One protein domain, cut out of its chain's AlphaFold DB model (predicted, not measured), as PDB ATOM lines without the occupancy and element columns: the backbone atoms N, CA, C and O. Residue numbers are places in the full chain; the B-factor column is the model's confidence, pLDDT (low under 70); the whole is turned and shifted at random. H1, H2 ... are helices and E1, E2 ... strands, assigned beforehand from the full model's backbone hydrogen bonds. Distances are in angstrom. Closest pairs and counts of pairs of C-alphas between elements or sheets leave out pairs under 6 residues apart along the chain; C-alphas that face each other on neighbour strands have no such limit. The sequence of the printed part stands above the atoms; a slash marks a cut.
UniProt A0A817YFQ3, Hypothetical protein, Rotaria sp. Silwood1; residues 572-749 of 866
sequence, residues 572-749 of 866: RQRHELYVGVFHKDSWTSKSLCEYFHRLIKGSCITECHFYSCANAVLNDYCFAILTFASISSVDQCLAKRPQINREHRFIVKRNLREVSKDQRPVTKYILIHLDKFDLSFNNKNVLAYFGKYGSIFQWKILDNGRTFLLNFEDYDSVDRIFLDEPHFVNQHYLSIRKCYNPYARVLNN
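Overview. This is residues 572 to 749 of the 866 residues of the protein "Hypothetical protein" of Rotaria sp. Silwood1 (UniProt A0A817YFQ3). Two lobes stand end to end along the longest axis, each a four-stranded antiparallel sheet with two helices over one face: E1 to E4 with H1 and H2 in the first, E5 to E8 with H3 and H4 in the second. The lobes meet where H4 of the second packs on E4 of the first, and residues 655 to 668 make the long link between them. The 178 printed residues hold four named helices and eight named strands, in the order E1 H1 E2 E3 H2 E4 E5 H3 E6 E7 H4 E8, and the class is mixed, helices and strands. The sheets run E2 E3 E1 E4 and E6 E7 E5 E8. The whole is only just compact, close to loose, with a radius of gyration of the C-alphas of 18.6 A, and only just elongated, with spans of 56 by 37 by 26 A.

Along the chain. E1 is residues 576 to 583, 21.2 A long from its first C-alpha at (-19.891, 43.157, 55.290). H1 is residues 589 to 599, 15.5 A. E2, residues 605 to 612, is 20.5 A long, and E3, residues 621 to 628, is 23.2 A long. H2 is residues 631 to 639, 12.5 A, and E4 is residues 651 to 654. E5, residues 669 to 674, begins with C-alpha 669 at (-16.384, 31.154, 36.653). H3 is residues 683 to 691, E6 residues 696 to 702, E7 residues 707 to 712 and H4 residues 715 to 723. E8, residues 732 to 738, is 19.7 A long and ends with C-alpha 738 at (-22.070, 33.266, 37.721).

Arrangement. In the first sheet, which is strongly twisted, E2 and E3 form a hairpin, with N 609 and O 625 at 2.9 A. E3 and E1 are antiparallel neighbours, with N 624 and O 579 at 2.8 A. E1 and E4 are antiparallel too, with N 578 and O 653 at 2.8 A. H1 is on this sheet at a height of 8.8 A, and its closest C-alpha pair with E2 is Ser 589 and Cys 608, 6.3 A. H2 is on it at a height of 8.7 A, with the C-alphas of Leu 577 of E1 and Val 634 closest at 6.4 A. The C-alphas of Lys 653 of E4 and Asp 716 of H4 are the closest of those two elements, 6.9 A apart. H2 and H4 are close but not clearly touching, with the C-alphas of Leu 638 and Asp 716 closest at 7.6 A. In the second sheet, also strongly twisted, E6 and E7 form a hairpin, with N 700 and O 709 at 2.9 A. E7 and E5 are antiparallel neighbours, with N 672 and O 708 at 2.8 A, as are E5 and E8, with N 671 and O 737 at 2.8 A. H3 is on this sheet at a height of 9.2 A, and H4 at 9.0 A. Four split strand-helix-strand units, two strands running the same way with another strand between them and a helix linking them, each have a right-handed crossover: E1 H1 E2, E3 H2 E4, E5 H3 E6 and E7 H4 E8. In H1, H2, H3 and H4 every O i to N i+4 pair is within hydrogen-bond range.

Size, cuts and confidence. The two C-alphas farthest apart are those of Asp 585 and Leu 679, at 58.1 A. The printed part has no cut. The links from H2 to E4 and from E4 to E5 are long. Mean pLDDT of the printed part is 72.5, and 59 residues are under 70, among them residues 612 to 620, 656 to 666 and 740 to 749.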
ATOM      1  N   ARG A 572     -21.908  50.295  52.794       57.47
ATOM      2  CA  ARG A 572     -22.134  49.403  53.945       57.47
ATOM      3  C   ARG A 572     -22.027  47.919  53.567       57.47
ATOM      4  O   ARG A 572     -21.468  47.152  54.341       57.47
ATOM      5  N   GLN A 573     -22.457  47.510  52.368       61.09
ATOM      6  CA  GLN A 573     -22.292  46.120  51.911       61.09
ATOM      7  C   GLN A 573     -20.824  45.755  51.646       61.09
ATOM      8  O   GLN A 573     -20.403  44.646  51.964       61.09
ATOM      9  N   ARG A 574     -20.010  46.692  51.136       64.50
ATOM     10  CA  ARG A 574     -18.557  46.487  50.947       64.50
ATOM     11  C   ARG A 574     -17.808  46.273  52.272       64.50
ATOM     12  O   ARG A 574     -16.726  45.686  52.265       64.50
ATOM     13  N   HIS A 575     -18.398  46.706  53.387       74.81
ATOM     14  CA  HIS A 575     -17.918  46.483  54.751       74.81
ATOM     15  C   HIS A 575     -18.409  45.158  55.388       74.81
ATOM     16  O   HIS A 575     -17.936  44.811  56.471       74.81
ATOM     17  N   GLU A 576     -19.324  44.408  54.754       81.44
ATOM     18  CA  GLU A 576     -19.891  43.157  55.290       81.44
ATOM     19  C   GLU A 576     -19.160  41.893  54.786       81.44
ATOM     20  O   GLU A 576     -19.047  41.624  53.585       81.44
ATOM     21  N   LEU A 577     -18.730  41.050  55.727       82.25
ATOM     22  CA  LEU A 577     -18.055  39.772  55.500       82.25
ATOM     23  C   LEU A 577     -18.953  38.604  55.949       82.25
ATOM     24  O   LEU A 577     -19.342  38.516  57.112       82.25
ATOM     25  N   TYR A 578     -19.244  37.676  55.040       84.19
ATOM     26  CA  TYR A 578     -19.908  36.408  55.337       84.19
ATOM     27  C   TYR A 578     -18.897  35.376  55.857       84.19
ATOM     28  O   TYR A 578     -17.883  35.098  55.207       84.19
ATOM     29  N   VAL A 579     -19.210  34.753  56.994       82.38
ATOM     30  CA  VAL A 579     -18.439  33.664  57.606       82.38
ATOM     31  C   VAL A 579     -19.380  32.486  57.853       82.38
ATOM     32  O   VAL A 579     -20.270  32.574  58.691       82.38
ATOM     33  N   GLY A 580     -19.211  31.382  57.127       77.25
ATOM     34  CA  GLY A 580     -20.107  30.222  57.211       77.25
ATOM     35  C   GLY A 580     -19.412  28.896  57.505       77.25
ATOM     36  O   GLY A 580     -18.197  28.766  57.338       77.25
ATOM     37  N   VAL A 581     -20.238  27.910  57.871       66.31
ATOM     38  CA  VAL A 581     -19.872  26.519  58.190       66.31
ATOM     39  C   VAL A 581     -18.987  26.424  59.434       66.31
ATOM     40  O   VAL A 581     -17.787  26.169  59.376       66.31
ATOM     41  N   PHE A 582     -19.624  26.613  60.586       73.44
ATOM     42  CA  PHE A 582     -19.092  26.258  61.899       73.44
ATOM     43  C   PHE A 582     -20.213  25.677  62.773       73.44
ATOM     44  O   PHE A 582     -21.383  26.022  62.582       73.44
ATOM     45  N   HIS A 583     -19.864  24.786  63.704       72.69
ATOM     46  CA  HIS A 583     -20.834  24.142  64.591       72.69
ATOM     47  C   HIS A 583     -21.414  25.154  65.590       72.69
ATOM     48  O   HIS A 583     -20.688  25.999  66.127       72.69
ATOM     49  N   LYS A 584     -22.722  25.059  65.832       69.31
ATOM     50  CA  LYS A 584     -23.535  25.997  66.617       69.31
ATOM     51  C   LYS A 584     -22.995  26.225  68.027       69.31
ATOM     52  O   LYS A 584     -22.885  27.368  68.457       69.31
ATOM     53  N   ASP A 585     -22.603  25.152  68.707       67.88
ATOM     54  CA  ASP A 585     -22.133  25.198  70.099       67.88
ATOM     55  C   ASP A 585     -20.640  25.549  70.237       67.88
ATOM     56  O   ASP A 585     -20.160  25.833  71.332       67.88
ATOM     57  N   SER A 586     -19.884  25.553  69.132       69.94
ATOM     58  CA  SER A 586     -18.435  25.803  69.150       69.94
ATOM     59  C   SER A 586     -18.064  27.288  69.057       69.94
ATOM     60  O   SER A 586     -16.918  27.646  69.337       69.94
ATOM     61  N   TRP A 587     -18.997  28.160  68.657       75.12
ATOM     62  CA  TRP A 587     -18.719  29.574  68.391       75.12
ATOM     63  C   TRP A 587     -19.831  30.506  68.868       75.12
ATOM     64  O   TRP A 587     -21.006  30.315  68.581       75.12
ATOM     65  N   THR A 588     -19.427  31.583  69.539       77.88
ATOM     66  CA  THR A 588     -20.297  32.694  69.945       77.88
ATOM     67  C   THR A 588     -19.955  33.934  69.123       77.88
ATOM     68  O   THR A 588     -18.846  34.042  68.593       77.88
ATOM     69  N   SER A 589     -20.857  34.917  69.069       74.94
ATOM     70  CA  SER A 589     -20.575  36.216  68.438       74.94
ATOM     71  C   SER A 589     -19.307  36.866  68.998       74.94
ATOM     72  O   SER A 589     -18.477  37.349  68.227       74.94
ATOM     73  N   LYS A 590     -19.101  36.792  70.319       78.00
ATOM     74  CA  LYS A 590     -17.901  37.300  70.990       78.00
ATOM     75  C   LYS A 590     -16.636  36.531  70.594       78.00
ATOM     76  O   LYS A 590     -15.670  37.159  70.170       78.00
ATOM     77  N   SER A 591     -16.631  35.195  70.674       80.62
ATOM     78  CA  SER A 591     -15.431  34.409  70.338       80.62
ATOM     79  C   SER A 591     -15.062  34.491  68.854       80.62
ATOM     80  O   SER A 591     -13.874  34.510  68.527       80.62
ATOM     81  N   LEU A 592     -16.049  34.631  67.959       79.81
ATOM     82  CA  LEU A 592     -15.805  34.900  66.542       79.81
ATOM     83  C   LEU A 592     -15.191  36.295  66.343       79.81
ATOM     84  O   LEU A 592     -14.143  36.409  65.710       79.81
ATOM     85  N   CYS A 593     -15.766  37.345  66.943       80.62
ATOM     86  CA  CYS A 593     -15.205  38.700  66.851       80.62
ATOM     87  C   CYS A 593     -13.771  38.777  67.390       80.62
ATOM     88  O   CYS A 593     -12.930  39.440  66.781       80.62
ATOM     89  N   GLU A 594     -13.466  38.081  68.490       81.12
ATOM     90  CA  GLU A 594     -12.108  37.995  69.033       81.12
ATOM     91  C   GLU A 594     -11.134  37.271  68.092       81.12
ATOM     92  O   GLU A 594      -9.987  37.701  67.973       81.12
ATOM     93  N   TYR A 595     -11.554  36.202  67.404       82.81
ATOM     94  CA  TYR A 595     -10.704  35.519  66.421       82.81
ATOM     95  C   TYR A 595     -10.334  36.452  65.260       82.81
ATOM     96  O   TYR A 595      -9.154  36.591  64.936       82.81
ATOM     97  N   PHE A 596     -11.314  37.157  64.688       80.06
ATOM     98  CA  PHE A 596     -11.080  38.077  63.572       80.06
ATOM     99  C   PHE A 596     -10.270  39.328  63.986       80.06
ATOM    100  O   PHE A 596      -9.342  39.698  63.264       80.06
ATOM    101  N   HIS A 597     -10.490  39.898  65.184       79.50
ATOM    102  CA  HIS A 597      -9.624  40.959  65.739       79.50
ATOM    103  C   HIS A 597      -8.168  40.494  65.936       79.50
ATOM    104  O   HIS A 597      -7.231  41.258  65.708       79.50
ATOM    105  N   ARG A 598      -7.938  39.238  66.350       78.38
ATOM    106  CA  ARG A 598      -6.576  38.679  66.474       78.38
ATOM    107  C   ARG A 598      -5.944  38.405  65.103       78.38
ATOM    108  O   ARG A 598      -4.733  38.558  64.953       78.38
ATOM    109  N   LEU A 599      -6.749  38.033  64.102       76.88
ATOM    110  CA  LEU A 599      -6.310  37.809  62.720       76.88
ATOM    111  C   LEU A 599      -5.843  39.111  62.039       76.88
ATOM    112  O   LEU A 599      -4.906  39.084  61.232       76.88
ATOM    113  N   ILE A 600      -6.459  40.253  62.364       76.69
ATOM    114  CA  ILE A 600      -6.085  41.583  61.856       76.69
ATOM    115  C   ILE A 600      -5.938  42.566  63.020       76.69
ATOM    116  O   ILE A 600      -6.911  43.167  63.479       76.69
ATOM    117  N   LYS A 601      -4.683  42.774  63.439       62.84
ATOM    118  CA  LYS A 601      -4.296  43.832  64.380       62.84
ATOM    119  C   LYS A 601      -4.852  45.180  63.906       62.84
ATOM    120  O   LYS A 601      -4.495  45.632  62.825       62.84
ATOM    121  N   GLY A 602      -5.696  45.811  64.722       57.00
ATOM    122  CA  GLY A 602      -6.300  47.112  64.414       57.00
ATOM    123  C   GLY A 602      -7.579  47.065  63.569       57.00
ATOM    124  O   GLY A 602      -8.117  48.123  63.263       57.00
ATOM    125  N   SER A 603      -8.104  45.885  63.216       64.25
ATOM    126  CA  SER A 603      -9.471  45.810  62.678       64.25
ATOM    127  C   SER A 603     -10.488  46.107  63.779       64.25
ATOM    128  O   SER A 603     -10.411  45.536  64.864       64.25
ATOM    129  N   CYS A 604     -11.454  46.981  63.492       68.44
ATOM    130  CA  CYS A 604     -12.621  47.201  64.340       68.44
ATOM    131  C   CYS A 604     -13.836  46.564  63.664       68.44
ATOM    132  O   CYS A 604     -14.241  46.990  62.581       68.44
ATOM    133  N   ILE A 605     -14.408  45.539  64.294       77.81
ATOM    134  CA  ILE A 605     -15.698  44.965  63.886       77.81
ATOM    135  C   ILE A 605     -16.790  45.816  64.535       77.81
ATOM    136  O   ILE A 605     -16.806  45.960  65.757       77.81
ATOM    137  N   THR A 606     -17.667  46.401  63.725       76.81
ATOM    138  CA  THR A 606     -18.750  47.286  64.178       76.81
ATOM    139  C   THR A 606     -19.999  46.503  64.563       76.81
ATOM    140  O   THR A 606     -20.642  46.829  65.558       76.81
ATOM    141  N   GLU A 607     -20.330  45.450  63.813       78.56
ATOM    142  CA  GLU A 607     -21.523  44.626  64.032       78.56
ATOM    143  C   GLU A 607     -21.225  43.146  63.754       78.56
ATOM    144  O   GLU A 607     -20.380  42.803  62.925       78.56
ATOM    145  N   CYS A 608     -21.939  42.252  64.438       80.62
ATOM    146  CA  CYS A 608     -21.821  40.808  64.266       80.62
ATOM    147  C   CYS A 608     -23.193  40.153  64.437       80.62
ATOM    148  O   CYS A 608     -23.740  40.113  65.541       80.62
ATOM    149  N   HIS A 609     -23.745  39.627  63.345       79.25
ATOM    150  CA  HIS A 609     -25.042  38.956  63.329       79.25
ATOM    151  C   HIS A 609     -24.859  37.456  63.110       79.25
ATOM    152  O   HIS A 609     -24.224  37.045  62.142       79.25
ATOM    153  N   PHE A 610     -25.417  36.641  64.007       78.12
ATOM    154  CA  PHE A 610     -25.383  35.177  63.946       78.12
ATOM    155  C   PHE A 610     -26.722  34.623  63.456       78.12
ATOM    156  O   PHE A 610     -27.781  35.091  63.870       78.12
ATOM    157  N   TYR A 611     -26.659  33.587  62.620       76.75
ATOM    158  CA  TYR A 611     -27.815  32.932  62.019       76.75
ATOM    159  C   TYR A 611     -27.654  31.407  62.083       76.75
ATOM    160  O   TYR A 611     -26.672  30.846  61.589       76.75
ATOM    161  N   SER A 612     -28.640  30.725  62.667       67.62
ATOM    162  CA  SER A 612     -28.769  29.265  62.607       67.62
ATOM    163  C   SER A 612     -29.320  28.826  61.251       67.62
ATOM    164  O   SER A 612     -30.249  29.453  60.732       67.62
ATOM    165  N   CYS A 613     -28.804  27.736  60.679       60.03
ATOM    166  CA  CYS A 613     -29.357  27.192  59.442       60.03
ATOM    167  C   CYS A 613     -30.757  26.603  59.687       60.03
ATOM    168  O   CYS A 613     -30.908  25.640  60.428       60.03
ATOM    169  N   ALA A 614     -31.788  27.138  59.028       52.66
ATOM    170  CA  ALA A 614     -33.176  26.674  59.167       52.66
ATOM    171  C   ALA A 614     -33.486  25.364  58.401       52.66
ATOM    172  O   ALA A 614     -34.644  25.077  58.104       52.66
ATOM    173  N   ASN A 615     -32.462  24.600  58.010       56.06
ATOM    174  CA  ASN A 615     -32.589  23.431  57.145       56.06
ATOM    175  C   ASN A 615     -32.296  22.155  57.946       56.06
ATOM    176  O   ASN A 615     -31.204  22.015  58.491       56.06
ATOM    177  N   ALA A 616     -33.252  21.224  58.008       49.28
ATOM    178  CA  ALA A 616     -33.279  20.145  59.004       49.28
ATOM    179  C   ALA A 616     -32.047  19.211  59.010       49.28
ATOM    180  O   ALA A 616     -31.734  18.630  60.041       49.28
ATOM    181  N   VAL A 617     -31.332  19.097  57.885       55.75
ATOM    182  CA  VAL A 617     -30.120  18.258  57.729       55.75
ATOM    183  C   VAL A 617     -28.828  18.995  58.142       55.75
ATOM    184  O   VAL A 617     -27.771  18.386  58.258       55.75
ATOM    185  N   LEU A 618     -28.889  20.313  58.365       57.31
ATOM    186  CA  LEU A 618     -27.751  21.182  58.711       57.31
ATOM    187  C   LEU A 618     -28.024  22.020  59.975       57.31
ATOM    188  O   LEU A 618     -27.424  23.077  60.161       57.31
ATOM    189  N   ASN A 619     -28.936  21.558  60.832       62.38
ATOM    190  CA  ASN A 619     -29.463  22.294  61.988       62.38
ATOM    191  C   ASN A 619     -28.376  22.667  63.026       62.38
ATOM    192  O   ASN A 619     -28.502  23.655  63.753       62.38
ATOM    193  N   ASP A 620     -27.285  21.897  63.045       64.88
ATOM    194  CA  ASP A 620     -26.127  22.072  63.929       64.88
ATOM    195  C   ASP A 620     -25.089  23.071  63.380       64.88
ATOM    196  O   ASP A 620     -24.118  23.401  64.061       64.88
ATOM    197  N   TYR A 621     -25.280  23.585  62.157       72.75
ATOM    198  CA  TYR A 621     -24.373  24.536  61.514       72.75
ATOM    199  C   TYR A 621     -24.936  25.961  61.498       72.75
ATOM    200  O   TYR A 621     -26.089  26.220  61.143       72.75
ATOM    201  N   CYS A 622     -24.061  26.914  61.809       74.56
ATOM    202  CA  CYS A 622     -24.349  28.343  61.790       74.56
ATOM    203  C   CYS A 622     -23.552  29.080  60.702       74.56
ATOM    204  O   CYS A 622     -22.565  28.584  60.143       74.56
ATOM    205  N   PHE A 623     -23.990  30.306  60.428       83.75
ATOM    206  CA  PHE A 623     -23.206  31.321  59.735       83.75
ATOM    207  C   PHE A 623     -23.340  32.672  60.443       83.75
ATOM    208  O   PHE A 623     -24.262  32.899  61.229       83.75
ATOM    209  N   ALA A 624     -22.410  33.573  60.162       82.56
ATOM    210  CA  ALA A 624     -22.385  34.926  60.683       82.56
ATOM    211  C   ALA A 624     -22.103  35.945  59.573       82.56
ATOM    212  O   ALA A 624     -21.470  35.631  58.561       82.56
ATOM    213  N   ILE A 625     -22.558  37.174  59.796       85.06
ATOM    214  CA  ILE A 625     -22.197  38.355  59.012       85.06
ATOM    215  C   ILE A 625     -21.457  39.306  59.957       85.06
ATOM    216  O   ILE A 625     -21.984  39.656  61.014       85.06
ATOM    217  N   LEU A 626     -20.233  39.681  59.588       85.00
ATOM    218  CA  LEU A 626     -19.376  40.616  60.316       85.00
ATOM    219  C   LEU A 626     -19.283  41.926  59.531       85.00
ATOM    220  O   LEU A 626     -18.781  41.923  58.407       85.00
ATOM    221  N   THR A 627     -19.723  43.036  60.118       83.12
ATOM    222  CA  THR A 627     -19.513  44.378  59.555       83.12
ATOM    223  C   THR A 627     -18.208  44.943  60.119       83.12
ATOM    224  O   THR A 627     -17.999  44.931  61.332       83.12
ATOM    225  N   PHE A 628     -17.317  45.429  59.259       81.88
ATOM    226  CA  PHE A 628     -16.053  46.064  59.654       81.88
ATOM    227  C   PHE A 628     -16.136  47.591  59.541       81.88
ATOM    228  O   PHE A 628     -16.884  48.119  58.728       81.88
ATOM    229  N   ALA A 629     -15.312  48.316  60.303       74.94
ATOM    230  CA  ALA A 629     -15.192  49.777  60.212       74.94
ATOM    231  C   ALA A 629     -14.417  50.270  58.969       74.94
ATOM    232  O   ALA A 629     -14.327  51.470  58.737       74.94
ATOM    233  N   SER A 630     -13.804  49.365  58.195       77.81
ATOM    234  CA  SER A 630     -13.076  49.697  56.965       77.81
ATOM    235  C   SER A 630     -13.051  48.520  55.990       77.81
ATOM    236  O   SER A 630     -12.725  47.395  56.382       77.81
ATOM    237  N   ILE A 631     -13.300  48.796  54.704       77.06
ATOM    238  CA  ILE A 631     -13.176  47.841  53.585       77.06
ATOM    239  C   ILE A 631     -11.800  47.150  53.581       77.06
ATOM    240  O   ILE A 631     -11.724  45.942  53.372       77.06
ATOM    241  N   SER A 632     -10.718  47.858  53.936       76.75
ATOM    242  CA  SER A 632      -9.373  47.262  53.988       76.75
ATOM    243  C   SER A 632      -9.260  46.117  55.010       76.75
ATOM    244  O   SER A 632      -8.474  45.191  54.812       76.75
ATOM    245  N   SER A 633     -10.071  46.116  56.077       81.62
ATOM    246  CA  SER A 633     -10.134  44.974  57.005       81.62
ATOM    247  C   SER A 633     -10.823  43.759  56.370       81.62
ATOM    248  O   SER A 633     -10.378  42.631  56.570       81.62
ATOM    249  N   VAL A 634     -11.853  43.978  55.545       80.94
ATOM    250  CA  VAL A 634     -12.521  42.920  54.764       80.94
ATOM    251  C   VAL A 634     -11.535  42.305  53.764       80.94
ATOM    252  O   VAL A 634     -11.401  41.082  53.693       80.94
ATOM    253  N   ASP A 635     -10.768  43.138  53.057       79.25
ATOM    254  CA  ASP A 635      -9.742  42.691  52.106       79.25
ATOM    255  C   ASP A 635      -8.626  41.895  52.800       79.25
ATOM    256  O   ASP A 635      -8.259  40.805  52.355       79.25
ATOM    257  N   GLN A 636      -8.133  42.376  53.946       79.50
ATOM    258  CA  GLN A 636      -7.125  41.675  54.748       79.50
ATOM    259  C   GLN A 636      -7.640  40.346  55.336       79.50
ATOM    260  O   GLN A 636      -6.852  39.409  55.492       79.50
ATOM    261  N   CYS A 637      -8.944  40.208  55.618       78.50
ATOM    262  CA  CYS A 637      -9.543  38.921  56.000       78.50
ATOM    263  C   CYS A 637      -9.471  37.917  54.846       78.50
ATOM    264  O   CYS A 637      -9.160  36.740  55.054       78.50
ATOM    265  N   LEU A 638      -9.774  38.383  53.634       79.06
ATOM    266  CA  LEU A 638      -9.868  37.562  52.429       79.06
ATOM    267  C   LEU A 638      -8.481  37.195  51.875       79.06
ATOM    268  O   LEU A 638      -8.299  36.078  51.391       79.06
ATOM    269  N   ALA A 639      -7.482  38.066  52.042       78.19
ATOM    270  CA  ALA A 639      -6.081  37.769  51.735       78.19
ATOM    271  C   ALA A 639      -5.490  36.665  52.638       78.19
ATOM    272  O   ALA A 639      -4.648  35.888  52.195       78.19
ATOM    273  N   LYS A 640      -5.951  36.542  53.891       77.38
ATOM    274  CA  LYS A 640      -5.488  35.527  54.864       77.38
ATOM    275  C   LYS A 640      -6.283  34.211  54.813       77.38
ATOM    276  O   LYS A 640      -6.474  33.555  55.836       77.38
ATOM    277  N   ARG A 641      -6.788  33.821  53.638       74.19
ATOM    278  CA  ARG A 641      -7.474  32.530  53.431       74.19
ATOM    279  C   ARG A 641      -6.464  31.418  53.081       74.19
ATOM    280  O   ARG A 641      -5.479  31.706  52.410       74.19
ATOM    281  N   PRO A 642      -6.721  30.145  53.447       64.06
ATOM    282  CA  PRO A 642      -7.854  29.659  54.234       64.06
ATOM    283  C   PRO A 642      -7.683  29.957  55.730       64.06
ATOM    284  O   PRO A 642      -6.646  29.665  56.316       64.06
ATOM    285  N   GLN A 643      -8.734  30.478  56.362       70.94
ATOM    286  CA  GLN A 643      -8.743  30.689  57.808       70.94
ATOM    287  C   GLN A 643      -9.106  29.380  58.517       70.94
ATOM    288  O   GLN A 643     -10.144  28.772  58.235       70.94
ATOM    289  N   ILE A 644      -8.228  28.942  59.416       67.38
ATOM    290  CA  ILE A 644      -8.351  27.703  60.186       67.38
ATOM    291  C   ILE A 644      -8.160  28.048  61.666       67.38
ATOM    292  O   ILE A 644      -7.273  28.831  62.019       67.38
ATOM    293  N   ASN A 645      -8.974  27.462  62.540       64.56
ATOM    294  CA  ASN A 645      -8.763  27.484  63.982       64.56
ATOM    295  C   ASN A 645      -9.176  26.147  64.587       64.56
ATOM    296  O   ASN A 645     -10.351  25.811  64.500       64.56
ATOM    297  N   ARG A 646      -8.235  25.434  65.227       57.50
ATOM    298  CA  ARG A 646      -8.490  24.228  66.046       57.50
ATOM    299  C   ARG A 646      -9.548  23.311  65.404       57.50
ATOM    300  O   ARG A 646     -10.712  23.306  65.798       57.50
ATOM    301  N   GLU A 647      -9.122  22.635  64.336       58.97
ATOM    302  CA  GLU A 647      -9.909  21.729  63.471       58.97
ATOM    303  C   GLU A 647     -10.986  22.388  62.583       58.97
ATOM    304  O   GLU A 647     -11.325  21.838  61.537       58.97
ATOM    305  N   HIS A 648     -11.458  23.597  62.893       62.25
ATOM    306  CA  HIS A 648     -12.508  24.267  62.121       62.25
ATOM    307  C   HIS A 648     -11.934  25.134  60.988       62.25
ATOM    308  O   HIS A 648     -11.083  25.998  61.214       62.25
ATOM    309  N   ARG A 649     -12.429  24.935  59.757       68.75
ATOM    310  CA  ARG A 649     -12.073  25.719  58.558       68.75
ATOM    311  C   ARG A 649     -13.247  26.598  58.129       68.75
ATOM    312  O   ARG A 649     -14.236  26.092  57.610       68.75
ATOM    313  N   PHE A 650     -13.106  27.912  58.272       74.88
ATOM    314  CA  PHE A 650     -14.170  28.857  57.935       74.88
ATOM    315  C   PHE A 650     -14.335  29.063  56.423       74.88
ATOM    316  O   PHE A 650     -13.356  29.226  55.686       74.88
ATOM    317  N   ILE A 651     -15.586  29.170  55.965       75.88
ATOM    318  CA  ILE A 651     -15.911  29.654  54.618       75.88
ATOM    319  C   ILE A 651     -16.113  31.173  54.677       75.88
ATOM    320  O   ILE A 651     -17.193  31.647  55.021       75.88
ATOM    321  N   VAL A 652     -15.070  31.925  54.315       79.56
ATOM    322  CA  VAL A 652     -15.019  33.399  54.406       79.56
ATOM    323  C   VAL A 652     -15.131  34.059  53.023       79.56
ATOM    324  O   VAL A 652     -14.328  33.760  52.128       79.56
ATOM    325  N   LYS A 653     -16.117  34.949  52.848       78.69
ATOM    326  CA  LYS A 653     -16.417  35.713  51.613       78.69
ATOM    327  C   LYS A 653     -16.985  37.102  51.937       78.69
ATOM    328  O   LYS A 653     -17.325  37.357  53.084       78.69
ATOM    329  N   ARG A 654     -17.147  37.981  50.943       80.69
ATOM    330  CA  ARG A 654     -17.981  39.194  51.087       80.69
ATOM    331  C   ARG A 654     -19.458  38.809  51.185       80.69
ATOM    332  O   ARG A 654     -19.847  37.753  50.681       80.69
ATOM    333  N   ASN A 655     -20.271  39.638  51.832       77.31
ATOM    334  CA  ASN A 655     -21.717  39.435  51.838       77.31
ATOM    335  C   ASN A 655     -22.353  39.994  50.553       77.31
ATOM    336  O   ASN A 655     -21.997  41.078  50.103       77.31
ATOM    337  N   LEU A 656     -23.313  39.264  49.980       68.62
ATOM    338  CA  LEU A 656     -24.069  39.670  48.791       68.62
ATOM    339  C   LEU A 656     -25.563  39.525  49.097       68.62
ATOM    340  O   LEU A 656     -26.071  38.404  49.204       68.62
ATOM    341  N   ARG A 657     -26.269  40.649  49.266       60.69
ATOM    342  CA  ARG A 657     -27.710  40.652  49.559       60.69
ATOM    343  C   ARG A 657     -28.524  40.826  48.273       60.69
ATOM    344  O   ARG A 657     -28.297  41.751  47.510       60.69
ATOM    345  N   GLU A 658     -29.479  39.918  48.088       51.88
ATOM    346  CA  GLU A 658     -30.588  39.970  47.120       51.88
ATOM    347  C   GLU A 658     -30.266  40.282  45.649       51.88
ATOM    348  O   GLU A 658     -30.710  41.271  45.076       51.88
ATOM    349  N   VAL A 659     -29.672  39.289  44.985       45.34
ATOM    350  CA  VAL A 659     -30.104  38.911  43.626       45.34
ATOM    351  C   VAL A 659     -30.629  37.458  43.668       45.34
ATOM    352  O   VAL A 659     -30.643  36.820  44.737       45.34
ATOM    353  N   SER A 660     -31.150  36.953  42.542       44.44
ATOM    354  CA  SER A 660     -31.875  35.677  42.419       44.44
ATOM    355  C   SER A 660     -31.126  34.463  42.993       44.44
ATOM    356  O   SER A 660     -29.909  34.476  43.199       44.44
ATOM    357  N   LYS A 661     -31.863  33.369  43.245       46.19
ATOM    358  CA  LYS A 661     -31.299  32.116  43.788       46.19
ATOM    359  C   LYS A 661     -30.109  31.600  42.958       46.19
ATOM    360  O   LYS A 661     -29.167  31.064  43.536       46.19
ATOM    361  N   ASP A 662     -30.109  31.851  41.650       46.31
ATOM    362  CA  ASP A 662     -29.081  31.409  40.697       46.31
ATOM    363  C   ASP A 662     -27.756  32.188  40.786       46.31
ATOM    364  O   ASP A 662     -26.729  31.693  40.327       46.31
ATOM    365  N   GLN A 663     -27.738  33.384  41.392       49.75
ATOM    366  CA  GLN A 663     -26.509  34.175  41.588       49.75
ATOM    367  C   GLN A 663     -25.752  33.845  42.890       49.75
ATOM    368  O   GLN A 663     -24.691  34.412  43.167       49.75
ATOM    369  N   ARG A 664     -26.253  32.890  43.684       52.44
ATOM    370  CA  ARG A 664     -25.650  32.474  44.962       52.44
ATOM    371  C   ARG A 664     -24.573  31.360  44.913       52.44
ATOM    372  O   ARG A 664     -24.013  31.103  45.981       52.44
ATOM    373  N   PRO A 665     -24.235  30.671  43.795       55.06
ATOM    374  CA  PRO A 665     -23.265  29.581  43.847       55.06
ATOM    375  C   PRO A 665     -21.825  30.099  43.976       55.06
ATOM    376  O   PRO A 665     -21.435  31.114  43.401       55.06
ATOM    377  N   VAL A 666     -21.015  29.357  44.729       62.38
ATOM    378  CA  VAL A 666     -19.597  29.652  44.971       62.38
ATOM    379  C   VAL A 666     -18.780  29.235  43.749       62.38
ATOM    380  O   VAL A 666     -18.446  28.064  43.588       62.38
ATOM    381  N   THR A 667     -18.476  30.187  42.869       75.62
ATOM    382  CA  THR A 667     -17.908  29.907  41.541       75.62
ATOM    383  C   THR A 667     -16.729  30.815  41.223       75.62
ATOM    384  O   THR A 667     -16.813  32.021  41.428       75.62
ATOM    385  N   LYS A 668     -15.656  30.251  40.655       81.44
ATOM    386  CA  LYS A 668     -14.565  31.029  40.036       81.44
ATOM    387  C   LYS A 668     -14.881  31.466  38.597       81.44
ATOM    388  O   LYS A 668     -14.151  32.265  38.019       81.44
ATOM    389  N   TYR A 669     -15.972  30.942  38.033       83.06
ATOM    390  CA  TYR A 669     -16.384  31.154  36.653       83.06
ATOM    391  C   TYR A 669     -17.475  32.221  36.543       83.06
ATOM    392  O   TYR A 669     -18.527  32.102  37.181       83.06
ATOM    393  N   ILE A 670     -17.266  33.195  35.659       86.19
ATOM    394  CA  ILE A 670     -18.318  34.090  35.163       86.19
ATOM    395  C   ILE A 670     -18.521  33.899  33.666       86.19
ATOM    396  O   ILE A 670     -17.591  33.591  32.922       86.19
ATOM    397  N   LEU A 671     -19.761  34.103  33.241       85.62
ATOM    398  CA  LEU A 671     -20.183  34.120  31.856       85.62
ATOM    399  C   LEU A 671     -20.678  35.533  31.538       85.62
ATOM    400  O   LEU A 671     -21.612  36.023  32.173       85.62
ATOM    401  N   ILE A 672     -20.019  36.183  30.585       85.94
ATOM    402  CA  ILE A 672     -20.318  37.533  30.105       85.94
ATOM    403  C   ILE A 672     -20.974  37.396  28.732       85.94
ATOM    404  O   ILE A 672     -20.427  36.727  27.853       85.94
ATOM    405  N   HIS A 673     -22.132  38.023  28.550       82.56
ATOM    406  CA  HIS A 673     -22.870  38.073  27.292       82.56
ATOM    407  C   HIS A 673     -22.826  39.486  26.701       82.56
ATOM    408  O   HIS A 673     -22.968  40.475  27.427       82.56
ATOM    409  N   LEU A 674     -22.641  39.560  25.382       74.06
ATOM    410  CA  LEU A 674     -22.685  40.795  24.603       74.06
ATOM    411  C   LEU A 674     -24.034  40.924  23.901       74.06
ATOM    412  O   LEU A 674     -24.356  40.153  22.997       74.06
ATOM    413  N   ASP A 675     -24.799  41.945  24.276       65.81
ATOM    414  CA  ASP A 675     -26.145  42.167  23.732       65.81
ATOM    415  C   ASP A 675     -26.123  42.661  22.271       65.81
ATOM    416  O   ASP A 675     -27.131  42.591  21.567       65.81
ATOM    417  N   LYS A 676     -24.955  43.102  21.781       60.25
ATOM    418  CA  LYS A 676     -24.667  43.365  20.364       60.25
ATOM    419  C   LYS A 676     -23.323  42.746  19.980       60.25
ATOM    420  O   LYS A 676     -22.354  42.834  20.725       60.25
ATOM    421  N   PHE A 677     -23.265  42.132  18.799       55.50
ATOM    422  CA  PHE A 677     -22.029  41.584  18.239       55.50
ATOM    423  C   PHE A 677     -21.295  42.677  17.453       55.50
ATOM    424  O   PHE A 677     -21.769  43.096  16.399       55.50
ATOM    425  N   ASP A 678     -20.161  43.136  17.978       57.38
ATOM    426  CA  ASP A 678     -19.363  44.231  17.425       57.38
ATOM    427  C   ASP A 678     -17.951  43.731  17.072       57.38
ATOM    428  O   ASP A 678     -17.256  43.146  17.903       57.38
ATOM    429  N   LEU A 679     -17.518  43.961  15.830       53.59
ATOM    430  CA  LEU A 679     -16.210  43.529  15.319       53.59
ATOM    431  C   LEU A 679     -15.025  44.275  15.964       53.59
ATOM    432  O   LEU A 679     -13.895  43.794  15.900       53.59
ATOM    433  N   SER A 680     -15.267  45.414  16.621       51.62
ATOM    434  CA  SER A 680     -14.261  46.132  17.419       51.62
ATOM    435  C   SER A 680     -13.975  45.474  18.779       51.62
ATOM    436  O   SER A 680     -13.011  45.841  19.462       51.62
ATOM    437  N   PHE A 681     -14.787  44.494  19.192       59.94
ATOM    438  CA  PHE A 681     -14.779  43.936  20.543       59.94
ATOM    439  C   PHE A 681     -13.694  42.861  20.744       59.94
ATOM    440  O   PHE A 681     -13.948  41.668  20.906       59.94
ATOM    441  N   ASN A 682     -12.434  43.297  20.717       65.62
ATOM    442  CA  ASN A 682     -11.269  42.427  20.852       65.62
ATOM    443  C   ASN A 682     -11.184  41.784  22.252       65.62
ATOM    444  O   ASN A 682     -11.218  42.482  23.267       65.62
ATOM    445  N   ASN A 683     -10.953  40.466  22.299       71.62
ATOM    446  CA  ASN A 683     -10.723  39.664  23.512       71.62
ATOM    447  C   ASN A 683      -9.774  40.334  24.524       71.62
ATOM    448  O   ASN A 683      -9.991  40.255  25.733       71.62
ATOM    449  N   LYS A 684      -8.728  41.019  24.035       75.94
ATOM    450  CA  LYS A 684      -7.752  41.735  24.871       75.94
ATOM    451  C   LYS A 684      -8.400  42.816  25.745       75.94
ATOM    452  O   LYS A 684      -7.986  42.975  26.889       75.94
ATOM    453  N   ASN A 685      -9.428  43.505  25.249       79.06
ATOM    454  CA  ASN A 685     -10.116  44.578  25.973       79.06
ATOM    455  C   ASN A 685     -10.916  44.012  27.156       79.06
ATOM    456  O   ASN A 685     -10.885  44.573  28.248       79.06
ATOM    457  N   VAL A 686     -11.571  42.861  26.957       78.44
ATOM    458  CA  VAL A 686     -12.302  42.129  28.008       78.44
ATOM    459  C   VAL A 686     -11.343  41.680  29.106       78.44
ATOM    460  O   VAL A 686     -11.560  41.964  30.282       78.44
ATOM    461  N   LEU A 687     -10.248  41.018  28.723       82.44
ATOM    462  CA  LEU A 687      -9.262  40.493  29.668       82.44
ATOM    463  C   LEU A 687      -8.555  41.617  30.441       82.44
ATOM    464  O   LEU A 687      -8.356  41.484  31.645       82.44
ATOM    465  N   ALA A 688      -8.248  42.744  29.790       83.62
ATOM    466  CA  ALA A 688      -7.697  43.923  30.455       83.62
ATOM    467  C   ALA A 688      -8.701  44.575  31.426       83.62
ATOM    468  O   ALA A 688      -8.340  44.880  32.562       83.62
ATOM    469  N   TYR A 689      -9.967  44.745  31.020       85.62
ATOM    470  CA  TYR A 689     -10.999  45.336  31.880       85.62
ATOM    471  C   TYR A 689     -11.281  44.485  33.120       85.62
ATOM    472  O   TYR A 689     -11.403  45.028  34.218       85.62
ATOM    473  N   PHE A 690     -11.381  43.162  32.967       87.12
ATOM    474  CA  PHE A 690     -11.679  42.264  34.084       87.12
ATOM    475  C   PHE A 690     -10.447  41.876  34.912       87.12
ATOM    476  O   PHE A 690     -10.592  41.590  36.100       87.12
ATOM    477  N   GLY A 691      -9.236  41.968  34.352       83.25
ATOM    478  CA  GLY A 691      -7.981  41.738  35.077       83.25
ATOM    479  C   GLY A 691      -7.774  42.666  36.281       83.25
ATOM    480  O   GLY A 691      -7.138  42.266  37.252       83.25
ATOM    481  N   LYS A 692      -8.392  43.861  36.295       84.50
ATOM    482  CA  LYS A 692      -8.379  44.770  37.462       84.50
ATOM    483  C   LYS A 692      -9.038  44.168  38.718       84.50
ATOM    484  O   LYS A 692      -8.753  44.609  39.828       84.50
ATOM    485  N   TYR A 693      -9.906  43.164  38.561       83.50
ATOM    486  CA  TYR A 693     -10.533  42.445  39.675       83.50
ATOM    487  C   TYR A 693      -9.682  41.264  40.180       83.50
ATOM    488  O   TYR A 693      -9.858  40.808  41.313       83.50
ATOM    489  N   GLY A 694      -8.710  40.795  39.396       83.88
ATOM    490  CA  GLY A 694      -7.723  39.792  39.797       83.88
ATOM    491  C   GLY A 694      -7.306  38.868  38.653       83.88
ATOM    492  O   GLY A 694      -7.800  38.977  37.531       83.88
ATOM    493  N   SER A 695      -6.398  37.941  38.957       84.69
ATOM    494  CA  SER A 695      -5.843  36.987  37.998       84.69
ATOM    495  C   SER A 695      -6.921  36.153  37.299       84.69
ATOM    496  O   SER A 695      -7.684  35.425  37.944       84.69
ATOM    497  N   ILE A 696      -6.933  36.198  35.968       86.19
ATOM    498  CA  ILE A 696      -7.749  35.322  35.123       86.19
ATOM    499  C   ILE A 696      -6.915  34.072  34.819       86.19
ATOM    500  O   ILE A 696      -6.025  34.106  33.973       86.19
ATOM    501  N   PHE A 697      -7.205  32.972  35.516       80.88
ATOM    502  CA  PHE A 697      -6.516  31.685  35.374       80.88
ATOM    503  C   PHE A 697      -6.737  31.051  33.993       80.88
ATOM    504  O   PHE A 697      -5.835  30.456  33.408       80.88
ATOM    505  N   GLN A 698      -7.958  31.159  33.464       80.44
ATOM    506  CA  GLN A 698      -8.331  30.602  32.166       80.44
ATOM    507  C   GLN A 698      -9.487  31.406  31.567       80.44
ATOM    508  O   GLN A 698     -10.341  31.919  32.286       80.44
ATOM    509  N   TRP A 699      -9.560  31.482  30.243       84.19
ATOM    510  CA  TRP A 699     -10.692  32.076  29.538       84.19
ATOM    511  C   TRP A 699     -11.030  31.271  28.282       84.19
ATOM    512  O   TRP A 699     -10.178  30.569  27.732       84.19
ATOM    513  N   LYS A 700     -12.286  31.348  27.837       81.06
ATOM    514  CA  LYS A 700     -12.763  30.699  26.613       81.06
ATOM    515  C   LYS A 700     -13.877  31.516  25.963       81.06
ATOM    516  O   LYS A 700     -14.791  31.981  26.639       81.06
ATOM    517  N   ILE A 701     -13.816  31.637  24.641       81.00
ATOM    518  CA  ILE A 701     -14.898  32.190  23.822       81.00
ATOM    519  C   ILE A 701     -15.914  31.082  23.536       81.00
ATOM    520  O   ILE A 701     -15.538  29.947  23.224       81.00
ATOM    521  N   LEU A 702     -17.194  31.417  23.634       74.75
ATOM    522  CA  LEU A 702     -18.338  30.582  23.287       74.75
ATOM    523  C   LEU A 702     -19.229  31.334  22.280       74.75
ATOM    524  O   LEU A 702     -19.037  32.525  22.021       74.75
ATOM    525  N   ASP A 703     -20.206  30.628  21.709       69.06
ATOM    526  CA  ASP A 703     -21.301  31.202  20.915       69.06
ATOM    527  C   ASP A 703     -20.816  32.187  19.815       69.06
ATOM    528  O   ASP A 703     -21.276  33.324  19.703       69.06
ATOM    529  N   ASN A 704     -19.817  31.749  19.032       65.81
ATOM    530  CA  ASN A 704     -19.171  32.474  17.923       65.81
ATOM    531  C   ASN A 704     -18.656  33.896  18.252       65.81
ATOM    532  O   ASN A 704     -18.557  34.734  17.359       65.81
ATOM    533  N   GLY A 705     -18.306  34.174  19.514       67.06
ATOM    534  CA  GLY A 705     -17.773  35.475  19.948       67.06
ATOM    535  C   GLY A 705     -18.745  36.339  20.751       67.06
ATOM    536  O   GLY A 705     -18.348  37.395  21.232       67.06
ATOM    537  N   ARG A 706     -20.000  35.905  20.934       73.12
ATOM    538  CA  ARG A 706     -21.008  36.645  21.725       73.12
ATOM    539  C   ARG A 706     -20.913  36.400  23.231       73.12
ATOM    540  O   ARG A 706     -21.379  37.226  24.012       73.12
ATOM    541  N   THR A 707     -20.303  35.285  23.630       81.25
ATOM    542  CA  THR A 707     -20.255  34.828  25.022       81.25
ATOM    543  C   THR A 707     -18.811  34.580  25.454       81.25
ATOM    544  O   THR A 707     -18.089  33.809  24.819       81.25
ATOM    545  N   PHE A 708     -18.393  35.173  26.571       84.62
ATOM    546  CA  PHE A 708     -17.077  34.965  27.180       84.62
ATOM    547  C   PHE A 708     -17.219  34.215  28.504       84.62
ATOM    548  O   PHE A 708     -17.943  34.651  29.395       84.62
ATOM    549  N   LEU A 709     -16.498  33.105  28.653       86.94
ATOM    550  CA  LEU A 709     -16.339  32.381  29.912       86.94
ATOM    551  C   LEU A 709     -14.972  32.744  30.506       86.94
ATOM    552  O   LEU A 709     -13.944  32.388  29.926       86.94
ATOM    553  N   LEU A 710     -14.953  33.432  31.649       87.81
ATOM    554  CA  LEU A 710     -13.730  33.738  32.403       87.81
ATOM    555  C   LEU A 710     -13.684  32.896  33.680       87.81
ATOM    556  O   LEU A 710     -14.691  32.773  34.374       87.81
ATOM    557  N   ASN A 711     -12.515  32.345  33.995       87.88
ATOM    558  CA  ASN A 711     -12.212  31.612  35.219       87.88
ATOM    559  C   ASN A 711     -11.109  32.361  35.975       87.88
ATOM    560  O   ASN A 711      -9.999  32.507  35.458       87.88
ATOM    561  N   PHE A 712     -11.406  32.836  37.178       85.69
ATOM    562  CA  PHE A 712     -10.443  33.536  38.027       85.69
ATOM    563  C   PHE A 712      -9.642  32.561  38.891       85.69
ATOM    564  O   PHE A 712     -10.078  31.444  39.167       85.69
ATOM    565  N   GLU A 713      -8.481  32.992  39.380       80.50
ATOM    566  CA  GLU A 713      -7.759  32.232  40.407       80.50
ATOM    567  C   GLU A 713      -8.541  32.166  41.722       80.50
ATOM    568  O   GLU A 713      -8.418  31.180  42.452       80.50
ATOM    569  N   ASP A 714      -9.395  33.154  42.010       79.56
ATOM    570  CA  ASP A 714     -10.040  33.295  43.311       79.56
ATOM    571  C   ASP A 714     -11.515  33.728  43.234       79.56
ATOM    572  O   ASP A 714     -11.929  34.490  42.360       79.56
ATOM    573  N   TYR A 715     -12.320  33.256  44.190       78.81
ATOM    574  CA  TYR A 715     -13.766  33.546  44.252       78.81
ATOM    575  C   TYR A 715     -14.061  35.024  44.556       78.81
ATOM    576  O   TYR A 715     -15.089  35.554  44.149       78.81
ATOM    577  N   ASP A 716     -13.150  35.701  45.261       78.38
ATOM    578  CA  ASP A 716     -13.309  37.114  45.626       78.38
ATOM    579  C   ASP A 716     -13.227  38.054  44.413       78.38
ATOM    580  O   ASP A 716     -13.935  39.055  44.374       78.38
ATOM    581  N   SER A 717     -12.429  37.716  43.394       85.06
ATOM    582  CA  SER A 717     -12.401  38.461  42.130       85.06
ATOM    583  C   SER A 717     -13.758  38.435  41.429       85.06
ATOM    584  O   SER A 717     -14.182  39.445  40.878       85.06
ATOM    585  N   VAL A 718     -14.469  37.304  41.508       83.75
ATOM    586  CA  VAL A 718     -15.842  37.173  41.005       83.75
ATOM    587  C   VAL A 718     -16.819  37.976  41.862       83.75
ATOM    588  O   VAL A 718     -17.617  38.732  41.318       83.75
ATOM    589  N   ASP A 719     -16.755  37.864  43.190       79.19
ATOM    590  CA  ASP A 719     -17.682  38.582  44.075       79.19
ATOM    591  C   ASP A 719     -17.482  40.115  44.029       79.19
ATOM    592  O   ASP A 719     -18.463  40.852  44.121       79.19
ATOM    593  N   ARG A 720     -16.254  40.614  43.797       78.94
ATOM    594  CA  ARG A 720     -15.980  42.048  43.559       78.94
ATOM    595  C   ARG A 720     -16.520  42.577  42.231       78.94
ATOM    596  O   ARG A 720     -16.853  43.753  42.174       78.94
ATOM    597  N   ILE A 721     -16.641  41.741  41.195       84.12
ATOM    598  CA  ILE A 721     -17.274  42.139  39.927       84.12
ATOM    599  C   ILE A 721     -18.748  42.476  40.181       84.12
ATOM    600  O   ILE A 721     -19.151  43.612  39.972       84.12
ATOM    601  N   PHE A 722     -19.520  41.555  40.769       80.25
ATOM    602  CA  PHE A 722     -20.954  41.774  41.030       80.25
ATOM    603  C   PHE A 722     -21.264  42.917  42.022       80.25
ATOM    604  O   PHE A 722     -22.378  43.433  42.019       80.25
ATOM    605  N   LEU A 723     -20.303  43.346  42.851       76.06
ATOM    606  CA  LEU A 723     -20.445  44.537  43.706       76.06
ATOM    607  C   LEU A 723     -20.294  45.869  42.945       76.06
ATOM    608  O   LEU A 723     -20.762  46.899  43.430       76.06
ATOM    609  N   ASP A 724     -19.664  45.846  41.770       76.62
ATOM    610  CA  ASP A 724     -19.355  47.013  40.934       76.62
ATOM    611  C   ASP A 724     -20.237  47.085  39.661       76.62
ATOM    612  O   ASP A 724     -19.913  47.809  38.717       76.62
ATOM    613  N   GLU A 725     -21.359  46.356  39.614       73.06
ATOM    614  CA  GLU A 725     -22.360  46.500  38.546       73.06
ATOM    615  C   GLU A 725     -23.047  47.889  38.587       73.06
ATOM    616  O   GLU A 725     -23.354  48.405  39.676       73.06
ATOM    617  N   PRO A 726     -23.375  48.496  37.422       78.00
ATOM    618  CA  PRO A 726     -23.279  47.956  36.057       78.00
ATOM    619  C   PRO A 726     -21.902  48.124  35.387       78.00
ATOM    620  O   PRO A 726     -21.201  49.112  35.597       78.00
ATOM    621  N   HIS A 727     -21.553  47.196  34.488       81.62
ATOM    622  CA  HIS A 727     -20.289  47.226  33.742       81.62
ATOM    623  C   HIS A 727     -20.451  47.662  32.283       81.62
ATOM    624  O   HIS A 727     -21.387  47.259  31.590       81.62
ATOM    625  N   PHE A 728     -19.456  48.409  31.799       79.56
ATOM    626  CA  PHE A 728     -19.350  48.861  30.414       79.56
ATOM    627  C   PHE A 728     -17.926  48.664  29.885       79.56
ATOM    628  O   PHE A 728     -16.957  48.974  30.584       79.56
ATOM    629  N   VAL A 729     -17.798  48.210  28.636       77.56
ATOM    630  CA  VAL A 729     -16.531  48.139  27.884       77.56
ATOM    631  C   VAL A 729     -16.777  48.712  26.492       77.56
ATOM    632  O   VAL A 729     -17.712  48.304  25.813       77.56
ATOM    633  N   ASN A 730     -15.951  49.672  26.066       71.50
ATOM    634  CA  ASN A 730     -16.109  50.394  24.794       71.50
ATOM    635  C   ASN A 730     -17.542  50.940  24.585       71.50
ATOM    636  O   ASN A 730     -18.110  50.793  23.512       71.50
ATOM    637  N   GLN A 731     -18.130  51.532  25.635       70.88
ATOM    638  CA  GLN A 731     -19.520  52.030  25.698       70.88
ATOM    639  C   GLN A 731     -20.632  50.966  25.573       70.88
ATOM    640  O   GLN A 731     -21.793  51.280  25.830       70.88
ATOM    641  N   HIS A 732     -20.310  49.700  25.291       71.56
ATOM    642  CA  HIS A 732     -21.272  48.595  25.335       71.56
ATOM    643  C   HIS A 732     -21.496  48.109  26.769       71.56
ATOM    644  O   HIS A 732     -20.543  47.927  27.531       71.56
ATOM    645  N   TYR A 733     -22.761  47.876  27.124       80.38
ATOM    646  CA  TYR A 733     -23.167  47.243  28.381       80.38
ATOM    647  C   TYR A 733     -22.838  45.743  28.377       80.38
ATOM    648  O   TYR A 733     -22.939  45.090  27.337       80.38
ATOM    649  N   LEU A 734     -22.463  45.198  29.539       81.62
ATOM    650  CA  LEU A 734     -22.121  43.784  29.704       81.62
ATOM    651  C   LEU A 734     -23.088  43.080  30.661       81.62
ATOM    652  O   LEU A 734     -23.133  43.400  31.848       81.62
ATOM    653  N   SER A 735     -23.800  42.061  30.174       81.94
ATOM    654  CA  SER A 735     -24.622  41.193  31.025       81.94
ATOM    655  C   SER A 735     -23.756  40.070  31.610       81.94
ATOM    656  O   SER A 735     -23.239  39.240  30.861       81.94
ATOM    657  N   ILE A 736     -23.578  40.028  32.936       84.81
ATOM    658  CA  ILE A 736     -22.707  39.049  33.617       84.81
ATOM    659  C   ILE A 736     -23.536  38.073  34.461       84.81
ATOM    660  O   ILE A 736     -24.538  38.437  35.075       84.81
ATOM    661  N   ARG A 737     -23.143  36.793  34.481       83.00
ATOM    662  CA  ARG A 737     -23.771  35.733  35.291       83.00
ATOM    663  C   ARG A 737     -22.716  34.793  35.880       83.00
ATOM    664  O   ARG A 737     -21.733  34.470  35.216       83.00
ATOM    665  N   LYS A 738     -22.915  34.315  37.113       81.00
ATOM    666  CA  LYS A 738     -22.070  33.266  37.721       81.00
ATOM    667  C   LYS A 738     -22.339  31.910  37.054       81.00
ATOM    668  O   LYS A 738     -23.473  31.630  36.672       81.00
ATOM    669  N   CYS A 739     -21.315  31.068  36.900       74.31
ATOM    670  CA  CYS A 739     -21.432  29.780  36.205       74.31
ATOM    671  C   CYS A 739     -20.978  28.603  37.087       74.31
ATOM    672  O   CYS A 739     -19.818  28.521  37.484       74.31
ATOM    673  N   TYR A 740     -21.892  27.674  37.390       67.38
ATOM    674  CA  TYR A 740     -21.626  26.561  38.316       67.38
ATOM    675  C   TYR A 740     -20.915  25.354  37.680       67.38
ATOM    676  O   TYR A 740     -20.225  24.616  38.376       67.38
ATOM    677  N   ASN A 741     -21.046  25.146  36.366       58.47
ATOM    678  CA  ASN A 741     -20.405  24.028  35.673       58.47
ATOM    679  C   ASN A 741     -19.967  24.435  34.251       58.47
ATOM    680  O   ASN A 741     -20.809  24.450  33.347       58.47
ATOM    681  N   PRO A 742     -18.669  24.719  34.009       54.19
ATOM    682  CA  PRO A 742     -18.176  25.082  32.678       54.19
ATOM    683  C   PRO A 742     -18.276  23.925  31.670       54.19
ATOM    684  O   PRO A 742     -18.298  24.165  30.465       54.19
ATOM    685  N   TYR A 743     -18.382  22.677  32.142       47.94
ATOM    686  CA  TYR A 743     -18.485  21.489  31.299       47.94
ATOM    687  C   TYR A 743     -19.925  21.092  30.954       47.94
ATOM    688  O   TYR A 743     -20.111  20.305  30.033       47.94
ATOM    689  N   ALA A 744     -20.955  21.674  31.582       46.50
ATOM    690  CA  ALA A 744     -22.354  21.345  31.273       46.50
ATOM    691  C   ALA A 744     -22.739  21.646  29.809       46.50
ATOM    692  O   ALA A 744     -23.474  20.876  29.201       46.50
ATOM    693  N   ARG A 745     -22.195  22.718  29.208       46.06
ATOM    694  CA  ARG A 745     -22.314  22.980  27.757       46.06
ATOM    695  C   ARG A 745     -21.267  22.242  26.908       46.06
ATOM    696  O   ARG A 745     -21.482  22.078  25.714       46.06
ATOM    697  N   VAL A 746     -20.142  21.811  27.486       44.88
ATOM    698  CA  VAL A 746     -19.059  21.126  26.747       44.88
ATOM    699  C   VAL A 746     -19.345  19.633  26.572       44.88
ATOM    700  O   VAL A 746     -18.987  19.080  25.539       44.88
ATOM    701  N   LEU A 747     -20.048  18.995  27.514       39.34
ATOM    702  CA  LEU A 747     -20.414  17.576  27.449       39.34
ATOM    703  C   LEU A 747     -21.290  17.234  26.232       39.34
ATOM    704  O   LEU A 747     -21.112  16.167  25.652       39.34
ATOM    705  N   ASN A 748     -22.135  18.161  25.765       41.91
ATOM    706  CA  ASN A 748     -22.862  18.004  24.495       41.91
ATOM    707  C   ASN A 748     -21.920  17.853  23.282       41.91
ATOM    708  O   ASN A 748     -22.292  17.224  22.293       41.91
ATOM    709  N   ASN A 749     -20.692  18.373  23.376       46.84
ATOM    710  CA  ASN A 749     -19.681  18.343  22.320       46.84
ATOM    711  C   ASN A 749     -18.563  17.310  22.577       46.84
ATOM    712  O   ASN A 749     -17.675  17.180  21.739       46.84
TER     713      ASN A 749